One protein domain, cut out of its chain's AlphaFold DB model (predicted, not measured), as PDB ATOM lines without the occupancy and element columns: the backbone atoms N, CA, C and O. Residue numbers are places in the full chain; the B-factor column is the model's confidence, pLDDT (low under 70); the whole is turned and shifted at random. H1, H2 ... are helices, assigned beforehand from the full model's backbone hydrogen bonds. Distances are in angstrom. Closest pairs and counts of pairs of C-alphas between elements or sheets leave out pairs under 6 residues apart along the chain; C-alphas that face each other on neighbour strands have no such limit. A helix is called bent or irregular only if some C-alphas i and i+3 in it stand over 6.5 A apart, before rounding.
ATOM      1  N   LYS A 697     174.622 177.372 161.151       42.78
ATOM      2  CA  LYS A 697     175.955 176.861 161.526       42.78
ATOM      3  C   LYS A 697     176.739 176.239 160.352       42.78
ATOM      4  O   LYS A 697     177.940 176.469 160.267       42.78
ATOM      5  N   ILE A 698     176.090 175.528 159.428       40.94
ATOM      6  CA  ILE A 698     176.714 174.869 158.259       40.94
ATOM      7  C   ILE A 698     177.171 175.907 157.220       40.94
ATOM      8  O   ILE A 698     178.295 175.836 156.734       40.94
ATOM      9  N   LEU A 699     176.368 176.947 156.971       39.97
ATOM     10  CA  LEU A 699     176.740 178.078 156.105       39.97
ATOM     11  C   LEU A 699     177.890 178.928 156.683       39.97
ATOM     12  O   LEU A 699     178.690 179.483 155.930       39.97
ATOM     13  N   LYS A 700     178.031 178.989 158.016       41.19
ATOM     14  CA  LYS A 700     179.180 179.625 158.695       41.19
ATOM     15  C   LYS A 700     180.469 178.794 158.574       41.19
ATOM     16  O   LYS A 700     181.547 179.372 158.464       41.19
ATOM     17  N   LEU A 701     180.361 177.461 158.544       43.75
ATOM     18  CA  LEU A 701     181.484 176.520 158.382       43.75
ATOM     19  C   LEU A 701     182.074 176.527 156.955       43.75
ATOM     20  O   LEU A 701     183.264 176.281 156.771       43.75
ATOM     21  N   ILE A 702     181.259 176.887 155.962       42.81
ATOM     22  CA  ILE A 702     181.604 176.950 154.533       42.81
ATOM     23  C   ILE A 702     182.544 178.119 154.176       42.81
ATOM     24  O   ILE A 702     183.326 178.016 153.231       42.81
ATOM     25  N   LYS A 703     182.549 179.211 154.953       42.91
ATOM     26  CA  LYS A 703     183.414 180.380 154.691       42.91
ATOM     27  C   LYS A 703     184.901 180.157 155.020       42.91
ATOM     28  O   LYS A 703     185.732 180.925 154.548       42.91
ATOM     29  N   SER A 704     185.249 179.099 155.765       50.31
ATOM     30  CA  SER A 704     186.639 178.786 156.147       50.31
ATOM     31  C   SER A 704     186.932 177.276 156.104       50.31
ATOM     32  O   SER A 704     186.981 176.631 157.155       50.31
ATOM     33  N   PRO A 705     187.218 176.697 154.918       46.84
ATOM     34  CA  PRO A 705     187.444 175.255 154.731       46.84
ATOM     35  C   PRO A 705     188.527 174.651 155.643       46.84
ATOM     36  O   PRO A 705     188.398 173.518 156.101       46.84
ATOM     37  N   LYS A 706     189.574 175.427 155.971       46.78
ATOM     38  CA  LYS A 706     190.625 175.031 156.929       46.78
ATOM     39  C   LYS A 706     190.073 174.778 158.339       46.78
ATOM     40  O   LYS A 706     190.448 173.791 158.962       46.78
ATOM     41  N   LYS A 707     189.164 175.640 158.812       51.97
ATOM     42  CA  LYS A 707     188.530 175.530 160.138       51.97
ATOM     43  C   LYS A 707     187.572 174.338 160.195       51.97
ATOM     44  O   LYS A 707     187.562 173.630 161.188       51.97
ATOM     45  N   PHE A 708     186.849 174.059 159.107       56.06
ATOM     46  CA  PHE A 708     185.961 172.892 158.993       56.06
ATOM     47  C   PHE A 708     186.719 171.555 159.061       56.06
ATOM     48  O   PHE A 708     186.305 170.648 159.781       56.06
ATOM     49  N   ALA A 709     187.850 171.436 158.354       50.22
ATOM     50  CA  ALA A 709     188.690 170.240 158.417       50.22
ATOM     51  C   ALA A 709     189.332 170.049 159.806       50.22
ATOM     52  O   ALA A 709     189.392 168.923 160.298       50.22
ATOM     53  N   GLN A 710     189.762 171.136 160.458       51.47
ATOM     54  CA  GLN A 710     190.286 171.103 161.829       51.47
ATOM     55  C   GLN A 710     189.205 170.739 162.862       51.47
ATOM     56  O   GLN A 710     189.447 169.866 163.689       51.47
ATOM     57  N   ASP A 711     187.998 171.309 162.775       52.47
ATOM     58  CA  ASP A 711     186.871 170.979 163.667       52.47
ATOM     59  C   ASP A 711     186.420 169.512 163.526       52.47
ATOM     60  O   ASP A 711     186.056 168.876 164.515       52.47
ATOM     61  N   MET A 712     186.479 168.949 162.313       51.22
ATOM     62  CA  MET A 712     186.205 167.528 162.052       51.22
ATOM     63  C   MET A 712     187.284 166.588 162.602       51.22
ATOM     64  O   MET A 712     186.964 165.488 163.048       51.22
ATOM     65  N   LEU A 713     188.554 167.001 162.569       49.81
ATOM     66  CA  LEU A 713     189.665 166.232 163.142       49.81
ATOM     67  C   LEU A 713     189.659 166.276 164.678       49.81
ATOM     68  O   LEU A 713     190.020 165.288 165.311       49.81
ATOM     69  N   LEU A 714     189.212 167.391 165.268       46.56
ATOM     70  CA  LEU A 714     189.216 167.622 166.717       46.56
ATOM     71  C   LEU A 714     187.959 167.105 167.439       46.56
ATOM     72  O   LEU A 714     188.006 166.881 168.646       46.56
ATOM     73  N   LYS A 715     186.837 166.874 166.741       46.12
ATOM     74  CA  LYS A 715     185.608 166.324 167.341       46.12
ATOM     75  C   LYS A 715     185.140 165.078 166.587       46.12
ATOM     76  O   LYS A 715     184.438 165.185 165.584       46.12
ATOM     77  N   LYS A 716     185.460 163.886 167.115       46.25
ATOM     78  CA  LYS A 716     184.839 162.599 166.729       46.25
ATOM     79  C   LYS A 716     183.323 162.665 166.968       46.25
ATOM     80  O   LYS A 716     182.838 162.255 168.016       46.25
ATOM     81  N   ASN A 717     182.560 163.203 166.023       52.25
ATOM     82  CA  ASN A 717     181.113 163.329 166.157       52.25
ATOM     83  C   ASN A 717     180.419 162.507 165.062       52.25
ATOM     84  O   ASN A 717     180.344 162.938 163.909       52.25
ATOM     85  N   LYS A 718     179.906 161.319 165.429       54.25
ATOM     86  CA  LYS A 718     179.224 160.352 164.533       54.25
ATOM     87  C   LYS A 718     178.150 161.004 163.646       54.25
ATOM     88  O   LYS A 718     177.959 160.599 162.504       54.25
ATOM     89  N   LYS A 719     177.482 162.054 164.138       50.28
ATOM     90  CA  LYS A 719     176.435 162.795 163.412       50.28
ATOM     91  C   LYS A 719     176.949 163.480 162.135       50.28
ATOM     92  O   LYS A 719     176.240 163.510 161.135       50.28
ATOM     93  N   ASN A 720     178.184 163.982 162.141       52.22
ATOM     94  CA  ASN A 720     178.769 164.661 160.981       52.22
ATOM     95  C   ASN A 720     179.287 163.672 159.920       52.22
ATOM     96  O   ASN A 720     179.233 163.979 158.730       52.22
ATOM     97  N   GLU A 721     179.729 162.472 160.322       53.66
ATOM     98  CA  GLU A 721     180.069 161.391 159.379       53.66
ATOM     99  C   GLU A 721     178.842 160.924 158.591       53.66
ATOM    100  O   GLU A 721     178.933 160.691 157.388       53.66
ATOM    101  N   ILE A 722     177.687 160.827 159.258       54.62
ATOM    102  CA  ILE A 722     176.410 160.440 158.647       54.62
ATOM    103  C   ILE A 722     175.970 161.480 157.605       54.62
ATOM    104  O   ILE A 722     175.586 161.111 156.500       54.62
ATOM    105  N   ILE A 723     176.099 162.777 157.902       52.91
ATOM    106  CA  ILE A 723     175.731 163.858 156.972       52.91
ATOM    107  C   ILE A 723     176.599 163.835 155.703       52.91
ATOM    108  O   ILE A 723     176.066 163.971 154.604       52.91
ATOM    109  N   LEU A 724     177.915 163.621 155.831       53.16
ATOM    110  CA  LEU A 724     178.815 163.524 154.672       53.16
ATOM    111  C   LEU A 724     178.641 162.220 153.878       53.16
ATOM    112  O   LEU A 724     178.772 162.234 152.654       53.16
ATOM    113  N   ARG A 725     178.329 161.105 154.554       53.41
ATOM    114  CA  ARG A 725     178.057 159.815 153.897       53.41
ATOM    115  C   ARG A 725     176.719 159.800 153.156       53.41
ATOM    116  O   ARG A 725     176.635 159.171 152.109       53.41
ATOM    117  N   LEU A 726     175.686 160.466 153.679       45.44
ATOM    118  CA  LEU A 726     174.315 160.361 153.160       45.44
ATOM    119  C   LEU A 726     173.904 161.496 152.211       45.44
ATOM    120  O   LEU A 726     172.976 161.317 151.425       45.44
ATOM    121  N   ASN A 727     174.560 162.661 152.239       54.31
ATOM    122  CA  ASN A 727     174.092 163.812 151.468       54.31
ATOM    123  C   ASN A 727     174.820 163.975 150.119       54.31
ATOM    124  O   ASN A 727     175.794 164.720 149.982       54.31
ATOM    125  N   LYS A 728     174.285 163.317 149.084       52.00
ATOM    126  CA  LYS A 728     174.747 163.420 147.687       52.00
ATOM    127  C   LYS A 728     174.747 164.869 147.165       52.00
ATOM    128  O   LYS A 728     175.626 165.228 146.383       52.00
ATOM    129  N   ASN A 729     173.829 165.717 147.640       50.03
ATOM    130  CA  ASN A 729     173.756 167.131 147.254       50.03
ATOM    131  C   ASN A 729     174.915 167.946 147.840       50.03
ATOM    132  O   ASN A 729     175.464 168.797 147.146       50.03
ATOM    133  N   PHE A 730     175.353 167.641 149.066       55.28
ATOM    134  CA  PHE A 730     176.527 168.278 149.670       55.28
ATOM    135  C   PHE A 730     177.821 167.916 148.924       55.28
ATOM    136  O   PHE A 730     178.640 168.790 148.648       55.28
ATOM    137  N   ASN A 731     177.976 166.652 148.519       54.78
ATOM    138  CA  ASN A 731     179.135 166.192 147.742       54.78
ATOM    139  C   ASN A 731     179.174 166.823 146.343       54.78
ATOM    140  O   ASN A 731     180.230 167.258 145.883       54.78
ATOM    141  N   ASN A 732     178.010 166.926 145.695       54.75
ATOM    142  CA  ASN A 732     177.858 167.609 144.414       54.75
ATOM    143  C   ASN A 732     178.146 169.113 144.517       54.75
ATOM    144  O   ASN A 732     178.768 169.664 143.612       54.75
ATOM    145  N   TRP A 733     177.745 169.757 145.616       57.81
ATOM    146  CA  TRP A 733     177.991 171.177 145.879       57.81
ATOM    147  C   TRP A 733     179.470 171.472 146.197       57.81
ATOM    148  O   TRP A 733     180.081 172.363 145.611       57.81
ATOM    149  N   LEU A 734     180.118 170.652 147.035       59.16
ATOM    150  CA  LEU A 734     181.554 170.787 147.308       59.16
ATOM    151  C   LEU A 734     182.386 170.605 146.025       59.16
ATOM    152  O   LEU A 734     183.376 171.311 145.799       59.16
ATOM    153  N   PHE A 735     181.954 169.680 145.159       60.84
ATOM    154  CA  PHE A 735     182.525 169.497 143.831       60.84
ATOM    155  C   PHE A 735     182.260 170.702 142.915       60.84
ATOM    156  O   PHE A 735     183.201 171.161 142.258       60.84
ATOM    157  N   SER A 736     181.025 171.224 142.875       59.06
ATOM    158  CA  SER A 736     180.618 172.331 141.995       59.06
ATOM    159  C   SER A 736     181.333 173.639 142.294       59.06
ATOM    160  O   SER A 736     181.623 174.371 141.353       59.06
ATOM    161  N   ASP A 737     181.655 173.898 143.560       61.38
ATOM    162  CA  ASP A 737     182.181 175.198 143.985       61.38
ATOM    163  C   ASP A 737     183.709 175.204 144.123       61.38
ATOM    164  O   ASP A 737     184.341 176.250 143.973       61.38
ATOM    165  N   THR A 738     184.336 174.042 144.346       62.75
ATOM    166  CA  THR A 738     185.783 173.973 144.634       62.75
ATOM    167  C   THR A 738     186.610 173.444 143.461       62.75
ATOM    168  O   THR A 738     187.652 174.008 143.135       62.75
ATOM    169  N   ILE A 739     186.168 172.354 142.819       64.12
ATOM    170  CA  ILE A 739     186.958 171.641 141.799       64.12
ATOM    171  C   ILE A 739     186.408 171.899 140.389       64.12
ATOM    172  O   ILE A 739     187.174 172.213 139.475       64.12
ATOM    173  N   ARG A 740     185.083 171.840 140.201       66.50
ATOM    174  CA  ARG A 740     184.418 172.061 138.906       66.50
ATOM    175  C   ARG A 740     184.755 173.414 138.257       66.50
ATOM    176  O   ARG A 740     184.979 173.402 137.047       66.50
ATOM    177  N   PRO A 741     184.882 174.550 138.976       69.06
ATOM    178  CA  PRO A 741     185.222 175.829 138.354       69.06
ATOM    179  C   PRO A 741     186.661 175.854 137.838       69.06
ATOM    180  O   PRO A 741     186.936 176.495 136.829       69.06
ATOM    181  N   LEU A 742     187.580 175.138 138.494       67.31
ATOM    182  CA  LEU A 742     188.971 175.018 138.052       67.31
ATOM    183  C   LEU A 742     189.084 174.108 136.828       67.31
ATOM    184  O   LEU A 742     189.778 174.461 135.878       67.31
ATOM    185  N   ILE A 743     188.337 172.999 136.801       64.31
ATOM    186  CA  ILE A 743     188.235 172.132 135.619       64.31
ATOM    187  C   ILE A 743     187.625 172.907 134.440       64.31
ATOM    188  O   ILE A 743     188.181 172.888 133.344       64.31
ATOM    189  N   ALA A 744     186.536 173.651 134.668       60.47
ATOM    190  CA  ALA A 744     185.875 174.467 133.647       60.47
ATOM    191  C   ALA A 744     186.769 175.607 133.126       60.47
ATOM    192  O   ALA A 744     186.798 175.870 131.926       60.47
ATOM    193  N   LYS A 745     187.552 176.245 134.007       63.94
ATOM    194  CA  LYS A 745     188.548 177.270 133.647       63.94
ATOM    195  C   LYS A 745     189.876 176.685 133.144       63.94
ATOM    196  O   LYS A 745     190.806 177.445 132.895       63.94
ATOM    197  N   ARG A 746     189.980 175.355 132.997       63.78
ATOM    198  CA  ARG A 746     191.179 174.627 132.536       63.78
ATOM    199  C   ARG A 746     192.444 174.931 133.346       63.78
ATOM    200  O   ARG A 746     193.552 175.015 132.817       63.78
ATOM    201  N   LYS A 747     192.269 175.098 134.653       68.62
ATOM    202  CA  LYS A 747     193.318 175.360 135.640       68.62
ATOM    203  C   LYS A 747     193.743 174.049 136.299       68.62
ATOM    204  O   LYS A 747     193.292 173.722 137.391       68.62
ATOM    205  N   PHE A 748     194.574 173.268 135.605       68.69
ATOM    206  CA  PHE A 748     194.921 171.892 136.006       68.69
ATOM    207  C   PHE A 748     196.237 171.763 136.811       68.69
ATOM    208  O   PHE A 748     196.578 170.671 137.266       68.69
ATOM    209  N   GLY A 749     196.977 172.865 136.982       68.56
ATOM    210  CA  GLY A 749     198.274 172.926 137.671       68.56
ATOM    211  C   GLY A 749     198.179 173.098 139.196       68.56
ATOM    212  O   GLY A 749     197.335 172.492 139.854       68.56
ATOM    213  N   SER A 750     199.034 173.952 139.771       69.31
ATOM    214  CA  SER A 750     199.137 174.184 141.226       69.31
ATOM    215  C   SER A 750     197.828 174.643 141.886       69.31
ATOM    216  O   SER A 750     197.588 174.371 143.060       69.31
ATOM    217  N   GLU A 751     196.954 175.306 141.133       71.25
ATOM    218  CA  GLU A 751     195.646 175.774 141.599       71.25
ATOM    219  C   GLU A 751     194.701 174.607 141.930       71.25
ATOM    220  O   GLU A 751     194.045 174.630 142.973       71.25
ATOM    221  N   LEU A 752     194.684 173.559 141.095       77.25
ATOM    222  CA  LEU A 752     193.912 172.338 141.340       77.25
ATOM    223  C   LEU A 752     194.475 171.558 142.533       77.25
ATOM    224  O   LEU A 752     193.711 171.100 143.382       77.25
ATOM    225  N   ASP A 753     195.802 171.469 142.643       80.81
ATOM    226  CA  ASP A 753     196.471 170.797 143.762       80.81
ATOM    227  C   ASP A 753     196.175 171.514 145.093       80.81
ATOM    228  O   ASP A 753     195.880 170.878 146.106       80.81
ATOM    229  N   ASN A 754     196.184 172.851 145.097       77.31
ATOM    230  CA  ASN A 754     195.850 173.663 146.267       77.31
ATOM    231  C   ASN A 754     194.373 173.551 146.661       77.31
ATOM    232  O   ASN A 754     194.065 173.548 147.855       77.31
ATOM    233  N   ALA A 755     193.464 173.447 145.689       74.38
ATOM    234  CA  ALA A 755     192.049 173.204 145.947       74.38
ATOM    235  C   ALA A 755     191.820 171.806 146.537       74.38
ATOM    236  O   ALA A 755     191.156 171.680 147.567       74.38
ATOM    237  N   TYR A 756     192.440 170.770 145.960       80.25
ATOM    238  CA  TYR A 756     192.326 169.404 146.467       80.25
ATOM    239  C   TYR A 756     192.918 169.254 147.874       80.25
ATOM    240  O   TYR A 756     192.284 168.658 148.741       80.25
ATOM    241  N   LYS A 757     194.071 169.877 148.166       81.38
ATOM    242  CA  LYS A 757     194.669 169.883 149.517       81.38
ATOM    243  C   LYS A 757     193.707 170.375 150.606       81.38
ATOM    244  O   LYS A 757     193.782 169.889 151.729       81.38
ATOM    245  N   ARG A 758     192.794 171.305 150.290       71.81
ATOM    246  CA  ARG A 758     191.797 171.827 151.250       71.81
ATOM    247  C   ARG A 758     190.706 170.811 151.590       71.81
ATOM    248  O   ARG A 758     190.141 170.895 152.673       71.81
ATOM    249  N   VAL A 759     190.418 169.875 150.684       70.50
ATOM    250  CA  VAL A 759     189.350 168.871 150.833       70.50
ATOM    251  C   VAL A 759     189.875 167.446 151.054       70.50
ATOM    252  O   VAL A 759     189.106 166.579 151.454       70.50
ATOM    253  N   LYS A 760     191.184 167.198 150.888       74.56
ATOM    254  CA  LYS A 760     191.833 165.892 151.124       74.56
ATOM    255  C   LYS A 760     191.464 165.246 152.479       74.56
ATOM    256  O   LYS A 760     191.187 164.052 152.479       74.56
ATOM    257  N   PRO A 761     191.362 165.969 153.617       71.75
ATOM    258  CA  PRO A 761     191.041 165.349 154.912       71.75
ATOM    259  C   PRO A 761     189.681 164.628 154.996       71.75
ATOM    260  O   PRO A 761     189.491 163.794 155.881       71.75
ATOM    261  N   ILE A 762     188.731 164.927 154.102       65.69
ATOM    262  CA  ILE A 762     187.389 164.312 154.085       65.69
ATOM    263  C   ILE A 762     187.220 163.242 152.989       65.69
ATOM    264  O   ILE A 762     186.108 162.752 152.779       65.69
ATOM    265  N   GLU A 763     188.310 162.826 152.328       69.69
ATOM    266  CA  GLU A 763     188.290 161.840 151.232       69.69
ATOM    267  C   GLU A 763     187.655 160.498 151.628       69.69
ATOM    268  O   GLU A 763     186.913 159.909 150.843       69.69
ATOM    269  N   LYS A 764     187.839 160.063 152.884       66.69
ATOM    270  CA  LYS A 764     187.241 158.823 153.417       66.69
ATOM    271  C   LYS A 764     185.708 158.813 153.420       66.69
ATOM    272  O   LYS A 764     185.112 157.743 153.479       66.69
ATOM    273  N   TYR A 765     185.069 159.983 153.380       67.88
ATOM    274  CA  TYR A 765     183.609 160.110 153.351       67.88
ATOM    275  C   TYR A 765     183.069 160.368 151.943       67.88
ATOM    276  O   TYR A 765     181.876 160.208 151.713       67.88
ATOM    277  N   THR A 766     183.931 160.781 151.009       72.06
ATOM    278  CA  THR A 766     183.535 161.326 149.701       72.06
ATOM    279  C   THR A 766     184.504 160.895 148.585       72.06
ATOM    280  O   THR A 766     185.088 161.738 147.899       72.06
ATOM    281  N   PRO A 767     184.679 159.579 148.344       78.56
ATOM    282  CA  PRO A 767     185.708 159.060 147.437       78.56
ATOM    283  C   PRO A 767     185.568 159.571 145.993       78.56
ATOM    284  O   PRO A 767     186.558 159.653 145.268       78.56
ATOM    285  N   THR A 768     184.367 159.984 145.574       80.75
ATOM    286  CA  THR A 768     184.113 160.591 144.259       80.75
ATOM    287  C   THR A 768     184.916 161.876 144.022       80.75
ATOM    288  O   THR A 768     185.355 162.110 142.899       80.75
ATOM    289  N   LEU A 769     185.160 162.698 145.052       77.81
ATOM    290  CA  LEU A 769     185.966 163.921 144.918       77.81
ATOM    291  C   LEU A 769     187.426 163.596 144.598       77.81
ATOM    292  O   LEU A 769     188.010 164.173 143.679       77.81
ATOM    293  N   SER A 770     187.992 162.638 145.330       83.12
ATOM    294  CA  SER A 770     189.342 162.123 145.103       83.12
ATOM    295  C   SER A 770     189.464 161.476 143.734       83.12
ATOM    296  O   SER A 770     190.400 161.788 143.003       83.12
ATOM    297  N   TYR A 771     188.481 160.664 143.336       88.50
ATOM    298  CA  TYR A 771     188.417 160.106 141.989       88.50
ATOM    299  C   TYR A 771     188.445 161.204 140.918       88.50
ATOM    300  O   TYR A 771     189.251 161.123 139.998       88.50
ATOM    301  N   LEU A 772     187.632 162.259 141.036       84.12
ATOM    302  CA  LEU A 772     187.580 163.330 140.033       84.12
ATOM    303  C   LEU A 772     188.900 164.105 139.940       84.12
ATOM    304  O   LEU A 772     189.357 164.404 138.833       84.12
ATOM    305  N   TYR A 773     189.540 164.387 141.077       85.81
ATOM    306  CA  TYR A 773     190.873 164.990 141.114       85.81
ATOM    307  C   TYR A 773     191.922 164.083 140.455       85.81
ATOM    308  O   TYR A 773     192.595 164.506 139.511       85.81
ATOM    309  N   TYR A 774     192.031 162.830 140.907       89.19
ATOM    310  CA  TYR A 774     193.029 161.889 140.409       89.19
ATOM    311  C   TYR A 774     192.812 161.549 138.942       89.19
ATOM    312  O   TYR A 774     193.771 161.573 138.185       89.19
ATOM    313  N   ARG A 775     191.570 161.351 138.496       88.88
ATOM    314  CA  ARG A 775     191.248 161.148 137.081       88.88
ATOM    315  C   ARG A 775     191.646 162.346 136.226       88.88
ATOM    316  O   ARG A 775     192.213 162.169 135.154       88.88
ATOM    317  N   THR A 776     191.375 163.568 136.688       85.06
ATOM    318  CA  THR A 776     191.762 164.783 135.954       85.06
ATOM    319  C   THR A 776     193.281 164.879 135.837       85.06
ATOM    320  O   THR A 776     193.809 165.079 134.745       85.06
ATOM    321  N   LYS A 777     194.005 164.687 136.945       85.88
ATOM    322  CA  LYS A 777     195.472 164.703 136.939       85.88
ATOM    323  C   LYS A 777     196.048 163.565 136.090       85.88
ATOM    324  O   LYS A 777     197.013 163.802 135.376       85.88
ATOM    325  N   TRP A 778     195.437 162.384 136.125       89.69
ATOM    326  CA  TRP A 778     195.834 161.217 135.344       89.69
ATOM    327  C   TRP A 778     195.731 161.484 133.846       89.69
ATOM    328  O   TRP A 778     196.724 161.334 133.138       89.69
ATOM    329  N   ILE A 779     194.581 161.984 133.383       86.69
ATOM    330  CA  ILE A 779     194.373 162.338 131.978       86.69
ATOM    331  C   ILE A 779     195.470 163.304 131.523       86.69
ATOM    332  O   ILE A 779     196.224 162.971 130.616       86.69
ATOM    333  N   TYR A 780     195.636 164.443 132.204       82.62
ATOM    334  CA  TYR A 780     196.487 165.532 131.712       82.62
ATOM    335  C   TYR A 780     197.982 165.414 132.025       82.62
ATOM    336  O   TYR A 780     198.789 165.885 131.230       82.62
ATOM    337  N   PHE A 781     198.366 164.819 133.155       82.31
ATOM    338  CA  PHE A 781     199.759 164.770 133.635       82.31
ATOM    339  C   PHE A 781     200.298 163.345 133.799       82.31
ATOM    340  O   PHE A 781     201.492 163.162 134.036       82.31
ATOM    341  N   GLY A 782     199.441 162.336 133.647       83.81
ATOM    342  CA  GLY A 782     199.790 160.936 133.833       83.81
ATOM    343  C   GLY A 782     199.799 160.482 135.281       83.81
ATOM    344  O   GLY A 782     199.290 161.150 136.183       83.81
ATOM    345  N   ILE A 783     200.351 159.290 135.477       86.88
ATOM    346  CA  ILE A 783     200.278 158.565 136.741       86.88
ATOM    347  C   ILE A 783     201.242 159.125 137.777       86.88
ATOM    348  O   ILE A 783     202.375 159.506 137.479       86.88
ATOM    349  N   ASN A 784     200.792 159.116 139.032       85.44
ATOM    350  CA  ASN A 784     201.638 159.328 140.195       85.44
ATOM    351  C   ASN A 784     201.352 158.289 141.295       85.44
ATOM    352  O   ASN A 784     200.333 157.597 141.279       85.44
ATOM    353  N   LYS A 785     202.261 158.200 142.273       88.44
ATOM    354  CA  LYS A 785     202.186 157.217 143.369       88.44
ATOM    355  C   LYS A 785     200.905 157.342 144.208       88.44
ATOM    356  O   LYS A 785     200.350 156.330 144.627       88.44
ATOM    357  N   GLU A 786     200.402 158.561 144.415       88.81
ATOM    358  CA  GLU A 786     199.177 158.804 145.194       88.81
ATOM    359  C   GLU A 786     197.923 158.276 144.479       88.81
ATOM    360  O   GLU A 786     197.030 157.747 145.135       88.81
ATOM    361  N   MET A 787     197.865 158.357 143.143       91.56
ATOM    362  CA  MET A 787     196.767 157.792 142.345       91.56
ATOM    363  C   MET A 787     196.703 156.274 142.472       91.56
ATOM    364  O   MET A 787     195.619 155.728 142.650       91.56
ATOM    365  N   VAL A 788     197.855 155.599 142.418       93.62
ATOM    366  CA  VAL A 788     197.940 154.139 142.581       93.62
ATOM    367  C   VAL A 788     197.493 153.742 143.987       93.62
ATOM    368  O   VAL A 788     196.677 152.838 144.148       93.62
ATOM    369  N   LYS A 789     197.955 154.471 145.013       92.44
ATOM    370  CA  LYS A 789     197.523 154.263 146.403       92.44
ATOM    371  C   LYS A 789     196.013 154.456 146.569       92.44
ATOM    372  O   LYS A 789     195.374 153.675 147.267       92.44
ATOM    373  N   PHE A 790     195.440 155.472 145.922       91.19
ATOM    374  CA  PHE A 790     193.996 155.690 145.920       91.19
ATOM    375  C   PHE A 790     193.257 154.555 145.210       91.19
ATOM    376  O   PHE A 790     192.312 154.030 145.784       91.19
ATOM    377  N   ALA A 791     193.705 154.128 144.026       93.44
ATOM    378  CA  ALA A 791     193.069 153.064 143.248       93.44
ATOM    379  C   ALA A 791     192.977 151.733 144.018       93.44
ATOM    380  O   ALA A 791     191.948 151.064 143.951       93.44
ATOM    381  N   LYS A 792     194.008 151.397 144.806       92.69
ATOM    382  CA  LYS A 792     194.042 150.199 145.668       92.69
ATOM    383  C   LYS A 792     193.331 150.365 147.018       92.69
ATOM    384  O   LYS A 792     193.259 149.419 147.796       92.69
ATOM    385  N   SER A 793     192.846 151.562 147.346       89.81
ATOM    386  CA  SER A 793     192.252 151.830 148.657       89.81
ATOM    387  C   SER A 793     190.873 151.172 148.793       89.81
ATOM    388  O   SER A 793     190.062 151.301 147.878       89.81
ATOM    389  N   PRO A 794     190.522 150.577 149.950       86.38
ATOM    390  CA  PRO A 794     189.194 149.994 150.178       86.38
ATOM    391  C   PRO A 794     188.028 150.967 149.940       86.38
ATOM    392  O   PRO A 794     186.916 150.548 149.627       86.38
ATOM    393  N   ILE A 795     188.269 152.280 150.054       84.44
ATOM    394  CA  ILE A 795     187.242 153.313 149.848       84.44
ATOM    395  C   ILE A 795     186.740 153.387 148.398       84.44
ATOM    396  O   ILE A 795     185.654 153.922 148.169       84.44
ATOM    397  N   THR A 796     187.496 152.867 147.423       88.19
ATOM    398  CA  THR A 796     187.108 152.875 146.002       88.19
ATOM    399  C   THR A 796     185.959 151.923 145.703       88.19
ATOM    400  O   THR A 796     185.253 152.126 144.718       88.19
ATOM    401  N   ALA A 797     185.684 150.958 146.587       85.25
ATOM    402  CA  ALA A 797     184.514 150.088 146.490       85.25
ATOM    403  C   ALA A 797     183.183 150.870 146.490       85.25
ATOM    404  O   ALA A 797     182.191 150.378 145.960       85.25
ATOM    405  N   ASN A 798     183.178 152.093 147.038       83.31
ATOM    406  CA  ASN A 798     182.018 152.990 147.074       83.31
ATOM    407  C   ASN A 798     181.853 153.844 145.799       83.31
ATOM    408  O   ASN A 798     180.928 154.651 145.717       83.31
ATOM    409  N   LEU A 799     182.765 153.735 144.829       87.25
ATOM    410  CA  LEU A 799     182.663 154.423 143.540       87.25
ATOM    411  C   LEU A 799     181.731 153.662 142.587       87.25
ATOM    412  O   LEU A 799     181.476 152.473 142.771       87.25
ATOM    413  N   THR A 800     181.239 154.322 141.538       91.00
ATOM    414  CA  THR A 800     180.439 153.631 140.511       91.00
ATOM    415  C   THR A 800     181.298 152.667 139.690       91.00
ATOM    416  O   THR A 800     182.522 152.792 139.659       91.00
ATOM    417  N   ILE A 801     180.672 151.722 138.981       93.38
ATOM    418  CA  ILE A 801     181.396 150.751 138.140       93.38
ATOM    419  C   ILE A 801     182.239 151.449 137.064       93.38
ATOM    420  O   ILE A 801     183.410 151.122 136.912       93.38
ATOM    421  N   ASP A 802     181.706 152.486 136.408       91.50
ATOM    422  CA  ASP A 802     182.477 153.295 135.449       91.50
ATOM    423  C   ASP A 802     183.732 153.922 136.074       91.50
ATOM    424  O   ASP A 802     184.774 154.032 135.433       91.50
ATOM    425  N   GLN A 803     183.618 154.380 137.324       94.44
ATOM    426  CA  GLN A 803     184.709 155.030 138.044       94.44
ATOM    427  C   GLN A 803     185.753 154.006 138.490       94.44
ATOM    428  O   GLN A 803     186.946 154.266 138.366       94.44
ATOM    429  N   GLN A 804     185.317 152.835 138.963       95.75
ATOM    430  CA  GLN A 804     186.196 151.711 139.288       95.75
ATOM    431  C   GLN A 804     186.931 151.192 138.042       95.75
ATOM    432  O   GLN A 804     188.112 150.873 138.123       95.75
ATOM    433  N   PHE A 805     186.281 151.190 136.878       97.12
ATOM    434  CA  PHE A 805     186.902 150.787 135.615       97.12
ATOM    435  C   PHE A 805     187.926 151.804 135.085       97.12
ATOM    436  O   PHE A 805     188.950 151.439 134.519       97.12
ATOM    437  N   ASP A 806     187.720 153.101 135.321       96.44
ATOM    438  CA  ASP A 806     188.779 154.089 135.077       96.44
ATOM    439  C   ASP A 806     189.994 153.839 136.004       96.44
ATOM    440  O   ASP A 806     191.142 154.008 135.591       96.44
ATOM    441  N   LEU A 807     189.767 153.401 137.253       96.31
ATOM    442  CA  LEU A 807     190.846 153.057 138.189       96.31
ATOM    443  C   LEU A 807     191.603 151.784 137.786       96.31
ATOM    444  O   LEU A 807     192.814 151.730 138.003       96.31
ATOM    445  N   SER A 808     190.950 150.781 137.187       96.81
ATOM    446  CA  SER A 808     191.664 149.606 136.665       96.81
ATOM    447  C   SER A 808     192.595 149.985 135.515       96.81
ATOM    448  O   SER A 808     193.710 149.476 135.447       96.81
ATOM    449  N   SER A 809     192.206 150.942 134.670       96.50
ATOM    450  CA  SER A 809     193.099 151.478 133.641       96.50
ATOM    451  C   SER A 809     194.280 152.272 134.228       96.50
ATOM    452  O   SER A 809     195.415 152.085 133.793       96.50
ATOM    453  N   ILE A 810     194.066 153.062 135.292       95.25
ATOM    454  CA  ILE A 810     195.166 153.696 136.050       95.25
ATOM    455  C   ILE A 810     196.134 152.639 136.601       95.25
ATOM    456  O   ILE A 810     197.352 152.806 136.529       95.25
ATOM    457  N   LEU A 811     195.618 151.540 137.152       96.06
ATOM    458  CA  LEU A 811     196.455 150.448 137.649       96.06
ATOM    459  C   LEU A 811     197.234 149.779 136.509       96.06
ATOM    460  O   LEU A 811     198.436 149.556 136.668       96.06
ATOM    461  N   ALA A 812     196.601 149.553 135.357       94.94
ATOM    462  CA  ALA A 812     197.245 148.984 134.177       94.94
ATOM    463  C   ALA A 812     198.401 149.862 133.677       94.94
ATOM    464  O   ALA A 812     199.520 149.377 133.551       94.94
ATOM    465  N   GLU A 813     198.186 151.164 133.477       92.50
ATOM    466  CA  GLU A 813     199.253 152.062 133.014       92.50
ATOM    467  C   GLU A 813     200.373 152.229 134.066       92.50
ATOM    468  O   GLU A 813     201.522 152.487 133.718       92.50
ATOM    469  N   SER A 814     200.084 152.026 135.358       92.31
ATOM    470  CA  SER A 814     201.113 152.043 136.413       92.31
ATOM    471  C   SER A 814     201.962 150.767 136.499       92.31
ATOM    472  O   SER A 814     202.860 150.705 137.338       92.31
ATOM    473  N   GLY A 815     201.650 149.737 135.704       92.69
ATOM    474  CA  GLY A 815     202.287 148.419 135.767       92.69
ATOM    475  C   GLY A 815     201.737 147.489 136.859       92.69
ATOM    476  O   GLY A 815     202.250 146.390 137.043       92.69
ATOM    477  N   ASN A 816     200.681 147.880 137.580       95.50
ATOM    478  CA  ASN A 816     200.026 147.044 138.595       95.50
ATOM    479  C   ASN A 816     198.984 146.123 137.940       95.50
ATOM    480  O   ASN A 816     197.785 146.220 138.210       95.50
ATOM    481  N   TYR A 817     199.443 145.250 137.041       95.31
ATOM    482  CA  TYR A 817     198.571 144.480 136.150       95.31
ATOM    483  C   TYR A 817     197.632 143.521 136.880       95.31
ATOM    484  O   TYR A 817     196.461 143.452 136.525       95.31
ATOM    485  N   GLN A 818     198.096 142.838 137.927       94.94
ATOM    486  CA  GLN A 818     197.250 141.903 138.679       94.94
ATOM    487  C   GLN A 818     196.057 142.616 139.332       94.94
ATOM    488  O   GLN A 818     194.910 142.210 139.149       94.94
ATOM    489  N   ASP A 819     196.300 143.746 139.999       94.94
ATOM    490  CA  ASP A 819     195.231 144.554 140.596       94.94
ATOM    491  C   ASP A 819     194.293 145.141 139.529       94.94
ATOM    492  O   ASP A 819     193.078 145.202 139.728       94.94
ATOM    493  N   ALA A 820     194.848 145.550 138.382       96.62
ATOM    494  CA  ALA A 820     194.074 146.043 137.249       96.62
ATOM    495  C   ALA A 820     193.128 144.968 136.697       96.62
ATOM    496  O   ALA A 820     191.947 145.252 136.500       96.62
ATOM    497  N   ILE A 821     193.625 143.742 136.498       96.00
ATOM    498  CA  ILE A 821     192.844 142.594 136.026       96.00
ATOM    499  C   ILE A 821     191.734 142.278 137.022       96.00
ATOM    500  O   ILE A 821     190.571 142.221 136.632       96.00
ATOM    501  N   ILE A 822     192.061 142.124 138.309       95.44
ATOM    502  CA  ILE A 822     191.080 141.792 139.352       95.44
ATOM    503  C   ILE A 822     189.956 142.836 139.381       95.44
ATOM    504  O   ILE A 822     188.770 142.487 139.364       95.44
ATOM    505  N   LEU A 823     190.310 144.124 139.379       95.94
ATOM    506  CA  LEU A 823     189.330 145.205 139.415       95.94
ATOM    507  C   LEU A 823     188.510 145.286 138.119       95.94
ATOM    508  O   LEU A 823     187.294 145.476 138.179       95.94
ATOM    509  N   ALA A 824     189.140 145.107 136.956       96.06
ATOM    510  CA  ALA A 824     188.456 145.145 135.670       96.06
ATOM    511  C   ALA A 824     187.501 143.962 135.492       96.06
ATOM    512  O   ALA A 824     186.344 144.192 135.156       96.06
ATOM    513  N   LYS A 825     187.919 142.730 135.807       96.06
ATOM    514  CA  LYS A 825     187.051 141.542 135.777       96.06
ATOM    515  C   LYS A 825     185.849 141.695 136.705       96.06
ATOM    516  O   LYS A 825     184.727 141.377 136.323       96.06
ATOM    517  N   LYS A 826     186.052 142.270 137.898       94.94
ATOM    518  CA  LYS A 826     184.961 142.609 138.827       94.94
ATOM    519  C   LYS A 826     183.984 143.633 138.238       94.94
ATOM    520  O   LYS A 826     182.787 143.553 138.506       94.94
ATOM    521  N   CYS A 827     184.477 144.598 137.466       96.19
ATOM    522  CA  CYS A 827     183.632 145.571 136.776       96.19
ATOM    523  C   CYS A 827     182.892 144.945 135.585       96.19
ATOM    524  O   CYS A 827     181.695 145.170 135.460       96.19
ATOM    525  N   ILE A 828     183.569 144.132 134.766       94.94
ATOM    526  CA  ILE A 828     182.993 143.416 133.614       94.94
ATOM    527  C   ILE A 828     181.894 142.460 134.084       94.94
ATOM    528  O   ILE A 828     180.796 142.492 133.547       94.94
ATOM    529  N   ALA A 829     182.119 141.712 135.168       92.44
ATOM    530  CA  ALA A 829     181.099 140.841 135.757       92.44
ATOM    531  C   ALA A 829     179.817 141.594 136.169       92.44
ATOM    532  O   ALA A 829     178.736 141.017 136.181       92.44
ATOM    533  N   LYS A 830     179.924 142.887 136.508       93.12
ATOM    534  CA  LYS A 830     178.781 143.747 136.860       93.12
ATOM    535  C   LYS A 830     178.229 144.555 135.683       93.12
ATOM    536  O   LYS A 830     177.125 145.078 135.775       93.12
ATOM    537  N   SER A 831     179.010 144.722 134.624       92.25
ATOM    538  CA  SER A 831     178.685 145.511 133.438       92.25
ATOM    539  C   SER A 831     179.434 144.921 132.235       92.25
ATOM    540  O   SER A 831     180.476 145.467 131.855       92.25
ATOM    541  N   PRO A 832     178.923 143.833 131.626       84.88
ATOM    542  CA  PRO A 832     179.644 143.076 130.597       84.88
ATOM    543  C   PRO A 832     180.107 143.925 129.407       84.88
ATOM    544  O   PRO A 832     181.244 143.805 128.968       84.88
TER     545      PRO A 832
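This is residues 697 to 832 of the 1070 residues of a protein of Escherichia coli (UniProt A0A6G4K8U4). The helices follow one another along the longest axis, with a loosely formed up-and-down bundle of three, H4, H5 and H6, in the middle. At one end H2 packs on H5 and the small H1 sits at the far tip; at the other end H9 and H10 form a close hairpin, with H7 packed on H9. Residues 714 to 719, of which 714 belongs to H2 and 718 to 719 belong to H3, stick out from the rest. The printed part has 136 residues with ten named helices, H1 to H10 in order along the chain, and no named strand; the class is all helix. The whole is compact, with a radius of gyration of the C-alphas of 15.9 A, and spans 46 by 33 by 24 A.

H1, residues 697 to 702, and H2, residues 705 to 714, only just touch, and only at the corner by their link, with 3 pairs of C-alphas within 8 A; the closest are those of Leu 701 and Phe 708, 5.8 A apart. H2 touches H5, residues 750 to 765, at a shallow tilt of 31 degrees, the same way; the closest C-alphas are those of Ala 709 and Pro 761, 6.5 A apart. H3, residues 718 to 726, only just touches H5, with 3 pairs within 8 A, the closest being Arg 725 and Tyr 765 at 5.6 A between C-alphas. H4, residues 728 to 744, H5 and H6, residues 767 to 781, form a bundle of three helices, up and down, each running against the one before. H4 and H5 are a hairpin at a shallow tilt of 16 degrees, with the closest C-alphas those of Thr 738 and Ala 755, 6.4 A apart. H5 and H6 are a hairpin too, at a shallow tilt of 31 degrees, with the C-alphas of Glu 763 and Ser 770 closest at 6.2 A. H6 is the hub, touching five helices; among them is H7, residues 785 to 791, which it only just touches, with 3 pairs within 8 A, the closest C-alphas being those of Tyr 774 and Met 787 at 5.9 A. H8, residues 794 to 798, only just touches H6, with 3 pairs within 8 A, the C-alphas of Pro 767 and Ile 795 closest at 6.4 A. H7 touches H9, residues 801 to 813, opposite ways at a shallow tilt of 34.7 degrees, only just short of steep; the C-alphas of Ala 791 and Leu 807 are closest, 5.5 A apart. H9 and H10, residues 817 to 830, are a hairpin with 22 pairs of C-alphas within 8 A, closest at Ser 808 and Ala 820, 4.3 A. Every O i to N i+4 pair is within hydrogen-bond range in H1, H2, H3, H6, H7 and H9; the counts are 10 of 13 in H4, 9 of 10 in H10, 5 of 12 in H5, with 8 of 13 O i to N i+3 pairs, and 0 of 1 in H8, with 2 of 2.

H1 begins at C-alpha 697, (175.955, 176.861, 161.526). H2 is 14.3 A long and H3 12.4 A. H4, 21.0 A, has a kink of 44 degrees near residue 738 and is only just irregular, with C-alphas 738 and 741 6.6 A apart. H5, 24.2 A, begins at C-alpha 750, (199.137, 174.184, 141.226), has a kink of 55 degrees near residue 759 and is irregular, with C-alphas 761 and 764 7.7 A apart. H6 is 20.5 A long, H9 18.6 A and H10 19.8 A; H10 ends at C-alpha 830, (178.781, 143.747, 136.860).

The two C-alphas farthest apart are those of Lys 697 and Tyr 817, at 46.9 A. The printed part has no cut, and the nine links between its helices are tight. The mean pLDDT of the printed part is 74.2; residues 697 to 750 and 762 to 765 are under 70.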